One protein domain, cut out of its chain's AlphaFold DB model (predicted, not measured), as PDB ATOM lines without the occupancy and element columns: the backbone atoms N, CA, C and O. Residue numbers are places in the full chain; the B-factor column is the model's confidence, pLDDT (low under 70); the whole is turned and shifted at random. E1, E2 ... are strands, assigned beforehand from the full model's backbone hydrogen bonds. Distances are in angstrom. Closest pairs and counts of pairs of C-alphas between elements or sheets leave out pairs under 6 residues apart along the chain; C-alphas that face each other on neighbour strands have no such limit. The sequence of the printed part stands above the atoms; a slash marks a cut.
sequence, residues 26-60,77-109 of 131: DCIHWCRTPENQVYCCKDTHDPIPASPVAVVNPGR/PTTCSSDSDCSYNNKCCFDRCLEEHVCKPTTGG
ATOM      1  N   ASP A  26      24.944 107.652   4.130       78.75
ATOM      2  CA  ASP A  26      25.506 107.153   2.873       78.75
ATOM      3  C   ASP A  26      24.442 106.322   2.125       78.75
ATOM      4  O   ASP A  26      24.603 105.152   1.797       78.75
ATOM      5  N   CYS A  27      23.270 106.928   1.935       83.06
ATOM      6  CA  CYS A  27      22.083 106.275   1.429       83.06
ATOM      7  C   CYS A  27      22.028 106.372  -0.089       83.06
ATOM      8  O   CYS A  27      21.923 107.463  -0.655       83.06
ATOM      9  N   ILE A  28      22.043 105.216  -0.742       82.44
ATOM     10  CA  ILE A  28      21.983 105.092  -2.197       82.44
ATOM     11  C   ILE A  28      20.530 105.025  -2.669       82.44
ATOM     12  O   ILE A  28      20.190 105.603  -3.702       82.44
ATOM     13  N   HIS A  29      19.666 104.326  -1.928       83.81
ATOM     14  CA  HIS A  29      18.270 104.144  -2.314       83.81
ATOM     15  C   HIS A  29      17.311 104.416  -1.156       83.81
ATOM     16  O   HIS A  29      17.426 103.858  -0.062       83.81
ATOM     17  N   TRP A  30      16.316 105.254  -1.438       86.50
ATOM     18  CA  TRP A  30      15.272 105.635  -0.499       86.50
ATOM     19  C   TRP A  30      13.988 104.884  -0.825       86.50
ATOM     20  O   TRP A  30      13.450 105.006  -1.926       86.50
ATOM     21  N   CYS A  31      13.478 104.135   0.146       87.88
ATOM     22  CA  CYS A  31      12.225 103.404   0.013       87.88
ATOM     23  C   CYS A  31      11.123 104.071   0.837       87.88
ATOM     24  O   CYS A  31      11.385 104.744   1.836       87.88
ATOM     25  N   ARG A  32       9.867 103.876   0.421       89.75
ATOM     26  CA  ARG A  32       8.694 104.443   1.092       89.75
ATOM     27  C   ARG A  32       7.792 103.332   1.624       89.75
ATOM     28  O   ARG A  32       7.415 102.426   0.887       89.75
ATOM     29  N   THR A  33       7.426 103.424   2.897       89.06
ATOM     30  CA  THR A  33       6.459 102.532   3.544       89.06
ATOM     31  C   THR A  33       5.025 102.898   3.133       89.06
ATOM     32  O   THR A  33       4.771 104.013   2.658       89.06
ATOM     33  N   PRO A  34       4.042 102.005   3.321       86.50
ATOM     34  CA  PRO A  34       2.641 102.327   3.055       86.50
ATOM     35  C   PRO A  34       2.063 103.408   3.978       86.50
ATOM     36  O   PRO A  34       1.097 104.068   3.609       86.50
ATOM     37  N   GLU A  35       2.679 103.647   5.137       89.81
ATOM     38  CA  GLU A  35       2.386 104.769   6.039       89.81
ATOM     39  C   GLU A  35       3.056 106.080   5.588       89.81
ATOM     40  O   GLU A  35       3.049 107.070   6.317       89.81
ATOM     41  N   ASN A  36       3.627 106.099   4.379       88.75
ATOM     42  CA  ASN A  36       4.283 107.249   3.769       88.75
ATOM     43  C   ASN A  36       5.567 107.699   4.491       88.75
ATOM     44  O   ASN A  36       6.019 108.831   4.308       88.75
ATOM     45  N   GLN A  37       6.175 106.813   5.282       90.06
ATOM     46  CA  GLN A  37       7.477 107.053   5.896       90.06
ATOM     47  C   GLN A  37       8.570 106.703   4.891       90.06
ATOM     48  O   GLN A  37       8.455 105.728   4.150       90.06
ATOM     49  N   VAL A  38       9.614 107.524   4.825       89.69
ATOM     50  CA  VAL A  38      10.744 107.314   3.917       89.69
ATOM     51  C   VAL A  38      11.945 106.920   4.755       89.69
ATOM     52  O   VAL A  38      12.260 107.601   5.728       89.69
ATOM     53  N   TYR A  39      12.592 105.824   4.383       88.69
ATOM     54  CA  TYR A  39      13.770 105.326   5.080       88.69
ATOM     55  C   TYR A  39      14.824 104.859   4.079       88.69
ATOM     56  O   TYR A  39      14.526 104.601   2.905       88.69
ATOM     57  N   CYS A  40      16.069 104.785   4.542       88.19
ATOM     58  CA  CYS A  40      17.155 104.274   3.728       88.19
ATOM     59  C   CYS A  40      17.064 102.751   3.644       88.19
ATOM     60  O   CYS A  40      17.164 102.077   4.665       88.19
ATOM     61  N   CYS A  41      16.854 102.221   2.443       87.25
ATOM     62  CA  CYS A  41      16.760 100.777   2.208       87.25
ATOM     63  C   CYS A  41      17.991 100.202   1.504       87.25
ATOM     64  O   CYS A  41      18.018  99.006   1.224       87.25
ATOM     65  N   LYS A  42      18.960 101.057   1.166       85.31
ATOM     66  CA  LYS A  42      20.241 100.660   0.595       85.31
ATOM     67  C   LYS A  42      21.289 101.720   0.851       85.31
ATOM     68  O   LYS A  42      21.061 102.889   0.514       85.31
ATOM     69  N   ASP A  43      22.434 101.304   1.355       85.75
ATOM     70  CA  ASP A  43      23.558 102.180   1.660       85.75
ATOM     71  C   ASP A  43      24.836 101.773   0.907       85.75
ATOM     72  O   ASP A  43      24.850 100.828   0.116       85.75
ATOM     73  N   THR A  44      25.907 102.550   1.073       79.50
ATOM     74  CA  THR A  44      27.197 102.328   0.397       79.50
ATOM     75  C   THR A  44      27.930 101.067   0.845       79.50
ATOM     76  O   THR A  44      28.849 100.634   0.146       79.50
ATOM     77  N   HIS A  45      27.532 100.453   1.963       78.00
ATOM     78  CA  HIS A  45      28.116  99.207   2.453       78.00
ATOM     79  C   HIS A  45      27.440  97.963   1.867       78.00
ATOM     80  O   HIS A  45      27.962  96.856   2.040       78.00
ATOM     81  N   ASP A  46      26.327  98.117   1.147       73.88
ATOM     82  CA  ASP A  46      25.663  96.990   0.506       73.88
ATOM     83  C   ASP A  46      26.524  96.402  -0.630       73.88
ATOM     84  O   ASP A  46      26.939  97.115  -1.549       73.88
ATOM     85  N   PRO A  47      26.762  95.075  -0.640       67.44
ATOM     86  CA  PRO A  47      27.650  94.428  -1.610       67.44
ATOM     87  C   PRO A  47      27.090  94.409  -3.040       67.44
ATOM     88  O   PRO A  47      27.807  94.084  -3.986       67.44
ATOM     89  N   ILE A  48      25.802  94.719  -3.211       62.88
ATOM     90  CA  ILE A  48      25.120  94.715  -4.503       62.88
ATOM     91  C   ILE A  48      25.001  96.172  -4.956       62.88
ATOM     92  O   ILE A  48      24.250  96.915  -4.329       62.88
ATOM     93  N   PRO A  49      25.658  96.620  -6.039       59.16
ATOM     94  CA  PRO A  49      25.489  97.985  -6.533       59.16
ATOM     95  C   PRO A  49      24.033  98.232  -6.958       59.16
ATOM     96  O   PRO A  49      23.346  97.326  -7.429       59.16
ATOM     97  N   ALA A  50      23.516  99.447  -6.753       58.84
ATOM     98  CA  ALA A  50      22.199  99.809  -7.274       58.84
ATOM     99  C   ALA A  50      22.227  99.746  -8.807       58.84
ATOM    100  O   ALA A  50      23.114 100.324  -9.438       58.84
ATOM    101  N   SER A  51      21.278  99.025  -9.405       58.09
ATOM    102  CA  SER A  51      21.152  99.003 -10.859       58.09
ATOM    103  C   SER A  51      20.812 100.422 -11.345       58.09
ATOM    104  O   SER A  51      19.872 101.020 -10.820       58.09
ATOM    105  N   PRO A  52      21.528 100.982 -12.341       58.44
ATOM    106  CA  PRO A  52      21.258 102.328 -12.860       58.44
ATOM    107  C   PRO A  52      19.900 102.429 -13.571       58.44
ATOM    108  O   PRO A  52      19.418 103.526 -13.845       58.44
ATOM    109  N   VAL A  53      19.277 101.285 -13.868       57.53
ATOM    110  CA  VAL A  53      17.937 101.188 -14.441       57.53
ATOM    111  C   VAL A  53      17.031 100.539 -13.406       57.53
ATOM    112  O   VAL A  53      17.172  99.351 -13.113       57.53
ATOM    113  N   ALA A  54      16.077 101.311 -12.883       64.19
ATOM    114  CA  ALA A  54      14.973 100.770 -12.105       64.19
ATOM    115  C   ALA A  54      14.100  99.915 -13.036       64.19
ATOM    116  O   ALA A  54      13.231 100.424 -13.747       64.19
ATOM    117  N   VAL A  55      14.370  98.610 -13.089       71.94
ATOM    118  CA  VAL A  55      13.518  97.665 -13.817       71.94
ATOM    119  C   VAL A  55      12.211  97.572 -13.052       71.94
ATOM    120  O   VAL A  55      12.209  97.130 -11.912       71.94
ATOM    121  N   VAL A  56      11.107  98.002 -13.657       80.56
ATOM    122  CA  VAL A  56       9.783  97.910 -13.033       80.56
ATOM    123  C   VAL A  56       9.144  96.590 -13.441       80.56
ATOM    124  O   VAL A  56       8.734  96.422 -14.591       80.56
ATOM    125  N   ASN A  57       9.033  95.660 -12.494       81.81
ATOM    126  CA  ASN A  57       8.379  94.380 -12.751       81.81
ATOM    127  C   ASN A  57       6.852  94.575 -12.868       81.81
ATOM    128  O   ASN A  57       6.266  95.377 -12.119       81.81
ATOM    129  N   PRO A  58       6.182  93.869 -13.799       79.62
ATOM    130  CA  PRO A  58       4.751  94.028 -14.040       79.62
ATOM    131  C   PRO A  58       3.913  93.560 -12.843       79.62
ATOM    132  O   PRO A  58       4.267  92.622 -12.136       79.62
ATOM    133  N   GLY A  59       2.754  94.192 -12.638       83.06
ATOM    134  CA  GLY A  59       1.837  93.881 -11.537       83.06
ATOM    135  C   GLY A  59       1.984  94.817 -10.335       83.06
ATOM    136  O   GLY A  59       2.608  95.876 -10.412       83.06
ATOM    137  N   ARG A  60       1.351  94.456  -9.215       86.25
ATOM    138  CA  ARG A  60       1.323  95.274  -7.989       86.25
ATOM    139  C   ARG A  60       1.773  94.475  -6.777       86.25
ATOM    140  O   ARG A  60       1.597  93.257  -6.740       86.25
ATOM    141  N   PRO A  77      12.932  85.588   3.602       82.31
ATOM    142  CA  PRO A  77      12.705  86.375   2.396       82.31
ATOM    143  C   PRO A  77      13.972  87.109   1.949       82.31
ATOM    144  O   PRO A  77      14.852  87.412   2.749       82.31
ATOM    145  N   THR A  78      14.072  87.384   0.651       87.19
ATOM    146  CA  THR A  78      15.177  88.172   0.098       87.19
ATOM    147  C   THR A  78      14.855  89.651   0.237       87.19
ATOM    148  O   THR A  78      13.821  90.097  -0.265       87.19
ATOM    149  N   THR A  79      15.730  90.380   0.924       89.25
ATOM    150  CA  THR A  79      15.678  91.836   1.036       89.25
ATOM    151  C   THR A  79      15.975  92.475  -0.314       89.25
ATOM    152  O   THR A  79      16.723  91.934  -1.130       89.25
ATOM    153  N   CYS A  80      15.333  93.603  -0.587       88.81
ATOM    154  CA  CYS A  80      15.466  94.304  -1.856       88.81
ATOM    155  C   CYS A  80      15.351  95.811  -1.648       88.81
ATOM    156  O   CYS A  80      14.704  96.285  -0.715       88.81
ATOM    157  N   SER A  81      15.940  96.562  -2.570       88.69
ATOM    158  CA  SER A  81      15.805  98.019  -2.654       88.69
ATOM    159  C   SER A  81      14.920  98.438  -3.828       88.69
ATOM    160  O   SER A  81      14.243  99.463  -3.785       88.69
ATOM    161  N   SER A  82      14.901  97.615  -4.873       86.62
ATOM    162  CA  SER A  82      14.261  97.882  -6.153       86.62
ATOM    163  C   SER A  82      13.679  96.599  -6.744       86.62
ATOM    164  O   SER A  82      14.107  95.492  -6.423       86.62
ATOM    165  N   ASP A  83      12.720  96.735  -7.656       86.25
ATOM    166  CA  ASP A  83      12.139  95.602  -8.387       86.25
ATOM    167  C   ASP A  83      13.193  94.811  -9.192       86.25
ATOM    168  O   ASP A  83      13.038  93.605  -9.369       86.25
ATOM    169  N   SER A  84      14.293  95.453  -9.614       84.31
ATOM    170  CA  SER A  84      15.430  94.797 -10.282       84.31
ATOM    171  C   SER A  84      16.187  93.802  -9.404       84.31
ATOM    172  O   SER A  84      16.835  92.907  -9.943       84.31
ATOM    173  N   ASP A  85      16.102  93.928  -8.077       85.81
ATOM    174  CA  ASP A  85      16.721  92.972  -7.150       85.81
ATOM    175  C   ASP A  85      15.909  91.661  -7.073       85.81
ATOM    176  O   ASP A  85      16.377  90.645  -6.558       85.81
ATOM    177  N   CYS A  86      14.680  91.674  -7.600       86.94
ATOM    178  CA  CYS A  86      13.749  90.558  -7.579       86.94
ATOM    179  C   CYS A  86      13.614  89.904  -8.962       86.94
ATOM    180  O   CYS A  86      13.768  90.531 -10.008       86.94
ATOM    181  N   SER A  87      13.253  88.617  -8.990       87.31
ATOM    182  CA  SER A  87      12.901  87.940 -10.248       87.31
ATOM    183  C   SER A  87      11.698  88.610 -10.925       87.31
ATOM    184  O   SER A  87      10.834  89.141 -10.239       87.31
ATOM    185  N   TYR A  88      11.579  88.483 -12.249       79.88
ATOM    186  CA  TYR A  88      10.575  89.156 -13.095       79.88
ATOM    187  C   TYR A  88       9.110  89.131 -12.591       79.88
ATOM    188  O   TYR A  88       8.366  90.083 -12.804       79.88
ATOM    189  N   ASN A  89       8.684  88.066 -11.900       84.31
ATOM    190  CA  ASN A  89       7.320  87.917 -11.359       84.31
ATOM    191  C   ASN A  89       7.173  88.353  -9.889       84.31
ATOM    192  O   ASN A  89       6.151  88.078  -9.254       84.31
ATOM    193  N   ASN A  90       8.193  88.994  -9.329       87.88
ATOM    194  CA  ASN A  90       8.219  89.478  -7.959       87.88
ATOM    195  C   ASN A  90       8.467  90.983  -7.946       87.88
ATOM    196  O   ASN A  90       9.190  91.514  -8.783       87.88
ATOM    197  N   LYS A  91       7.887  91.670  -6.972       90.19
ATOM    198  CA  LYS A  91       8.116  93.096  -6.742       90.19
ATOM    199  C   LYS A  91       8.748  93.314  -5.387       90.19
ATOM    200  O   LYS A  91       8.541  92.519  -4.466       90.19
ATOM    201  N   CYS A  92       9.495  94.400  -5.287       90.75
ATOM    202  CA  CYS A  92      10.099  94.824  -4.049       90.75
ATOM    203  C   CYS A  92       9.062  95.570  -3.210       90.75
ATOM    204  O   CYS A  92       8.646  96.679  -3.543       90.75
ATOM    205  N   CYS A  93       8.581  94.924  -2.151       91.31
ATOM    206  CA  CYS A  93       7.408  95.375  -1.414       91.31
ATOM    207  C   CYS A  93       7.692  95.411   0.082       91.31
ATOM    208  O   CYS A  93       8.252  94.463   0.632       91.31
ATOM    209  N   PHE A  94       7.212  96.456   0.754       90.88
ATOM    210  CA  PHE A  94       7.322  96.563   2.205       90.88
ATOM    211  C   PHE A  94       6.616  95.395   2.910       90.88
ATOM    212  O   PHE A  94       5.472  95.027   2.598       90.88
ATOM    213  N   ASP A  95       7.302  94.785   3.866       88.88
ATOM    214  CA  ASP A  95       6.757  93.792   4.773       88.88
ATOM    215  C   ASP A  95       6.668  94.364   6.180       88.88
ATOM    216  O   ASP A  95       7.678  94.604   6.823       88.88
ATOM    217  N   ARG A  96       5.445  94.550   6.682       88.00
ATOM    218  CA  ARG A  96       5.214  95.091   8.026       88.00
ATOM    219  C   ARG A  96       5.705  94.152   9.135       88.00
ATOM    220  O   ARG A  96       5.865  94.586  10.262       88.00
ATOM    221  N   CYS A  97       5.923  92.875   8.833       86.25
ATOM    222  CA  CYS A  97       6.404  91.899   9.806       86.25
ATOM    223  C   CYS A  97       7.916  91.907   9.968       86.25
ATOM    224  O   CYS A  97       8.407  91.513  11.021       86.25
ATOM    225  N   LEU A  98       8.629  92.308   8.918       87.94
ATOM    226  CA  LEU A  98      10.082  92.455   8.926       87.94
ATOM    227  C   LEU A  98      10.511  93.927   8.984       87.94
ATOM    228  O   LEU A  98      11.686  94.212   9.147       87.94
ATOM    229  N   GLU A  99       9.552  94.845   8.842       88.44
ATOM    230  CA  GLU A  99       9.751  96.296   8.778       88.44
ATOM    231  C   GLU A  99      10.728  96.723   7.665       88.44
ATOM    232  O   GLU A  99      11.354  97.778   7.728       88.44
ATOM    233  N   GLU A 100      10.813  95.926   6.595       89.56
ATOM    234  CA  GLU A 100      11.741  96.131   5.481       89.56
ATOM    235  C   GLU A 100      11.130  95.747   4.122       89.56
ATOM    236  O   GLU A 100      10.078  95.105   4.037       89.56
ATOM    237  N   HIS A 101      11.777  96.155   3.027       90.94
ATOM    238  CA  HIS A 101      11.375  95.782   1.674       90.94
ATOM    239  C   HIS A 101      11.945  94.410   1.304       90.94
ATOM    240  O   HIS A 101      13.151  94.176   1.369       90.94
ATOM    241  N   VAL A 102      11.062  93.505   0.878       91.19
ATOM    242  CA  VAL A 102      11.419  92.144   0.461       91.19
ATOM    243  C   VAL A 102      10.741  91.784  -0.855       91.19
ATOM    244  O   VAL A 102       9.681  92.319  -1.201       91.19
ATOM    245  N   CYS A 103      11.331  90.849  -1.594       90.19
ATOM    246  CA  CYS A 103      10.742  90.346  -2.830       90.19
ATOM    247  C   CYS A 103       9.467  89.546  -2.539       90.19
ATOM    248  O   CYS A 103       9.509  88.511  -1.869       90.19
ATOM    249  N   LYS A 104       8.332  90.004  -3.078       88.62
ATOM    250  CA  LYS A 104       7.025  89.339  -2.955       88.62
ATOM    251  C   LYS A 104       6.417  89.026  -4.323       88.62
ATOM    252  O   LYS A 104       6.593  89.826  -5.244       88.62
ATOM    253  N   PRO A 105       5.634  87.940  -4.450       87.56
ATOM    254  CA  PRO A 105       4.895  87.641  -5.674       87.56
ATOM    255  C   PRO A 105       3.940  88.773  -6.045       87.56
ATOM    256  O   PRO A 105       3.307  89.368  -5.167       87.56
ATOM    257  N   THR A 106       3.811  89.061  -7.339       84.62
ATOM    258  CA  THR A 106       2.894  90.108  -7.795       84.62
ATOM    259  C   THR A 106       1.439  89.664  -7.754       84.62
ATOM    260  O   THR A 106       1.076  88.538  -8.087       84.62
ATOM    261  N   THR A 107       0.570  90.594  -7.377       74.69
ATOM    262  CA  THR A 107      -0.880  90.461  -7.550       74.69
ATOM    263  C   THR A 107      -1.276  91.078  -8.888       74.69
ATOM    264  O   THR A 107      -0.903  92.217  -9.185       74.69
ATOM    265  N   GLY A 108      -2.020  90.326  -9.705       60.41
ATOM    266  CA  GLY A 108      -2.494  90.756 -11.029       60.41
ATOM    267  C   GLY A 108      -1.594  90.376 -12.214       60.41
ATOM    268  O   GLY A 108      -1.977  90.630 -13.350       60.41
ATOM    269  N   GLY A 109      -0.438  89.749 -11.974       48.00
ATOM    270  CA  GLY A 109       0.314  88.990 -12.979       48.00
ATOM    271  C   GLY A 109      -0.065  87.509 -12.890       48.00
ATOM    272  O   GLY A 109      -0.338  87.011 -11.802       48.00
TER     273      GLY A 109
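AT A GLANCE: This is residues 26 to 60 and 77 to 109 of the 131 residues of the protein "Type I crustin 5" of Scylla paramamosain (UniProt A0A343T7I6). Little regular structure is here: two small two-stranded hairpins, E1 with E2 and E3 with E4, meet through few contacts, with long loops beside them. The printed part has 68 residues, no named helix and, in chain order, strands E1, E2, E3 and E4. It is all strand, though strands hold 24 residues; both sheets are antiparallel. It is compact, with a radius of gyration of the C-alphas of 11.6 A and spans of 35 by 26 by 20 A.

IN THESE COORDINATES: Find C-alpha 27 at (22.083, 106.275, 1.429), where E1, residues 27 to 32, begins; E2 is residues 38 to 43. E3 is residues 90 to 95; E4, residues 100 to 105, runs 15.6 A to C-alpha 105 at (4.895, 87.641, -5.674).

HOW THE PARTS SIT: In hairpin E1-E2, look at N 28 and O 42, 2.8 A apart, within hydrogen-bond range. In hairpin E3-E4, find N 91 and O 104, also 2.8 A. The closest C-alphas of E2 and E4, Cys 41 and His 101, are 7.4 A apart. E1 and E3 are near each other; E2 and E3 are apart.

THE WHOLE: Residues 61 to 76 are not printed; C-alphas 60 and 77 are 17.8 A apart. Residues 47 to 54 and 108 to 109 have pLDDT under 70.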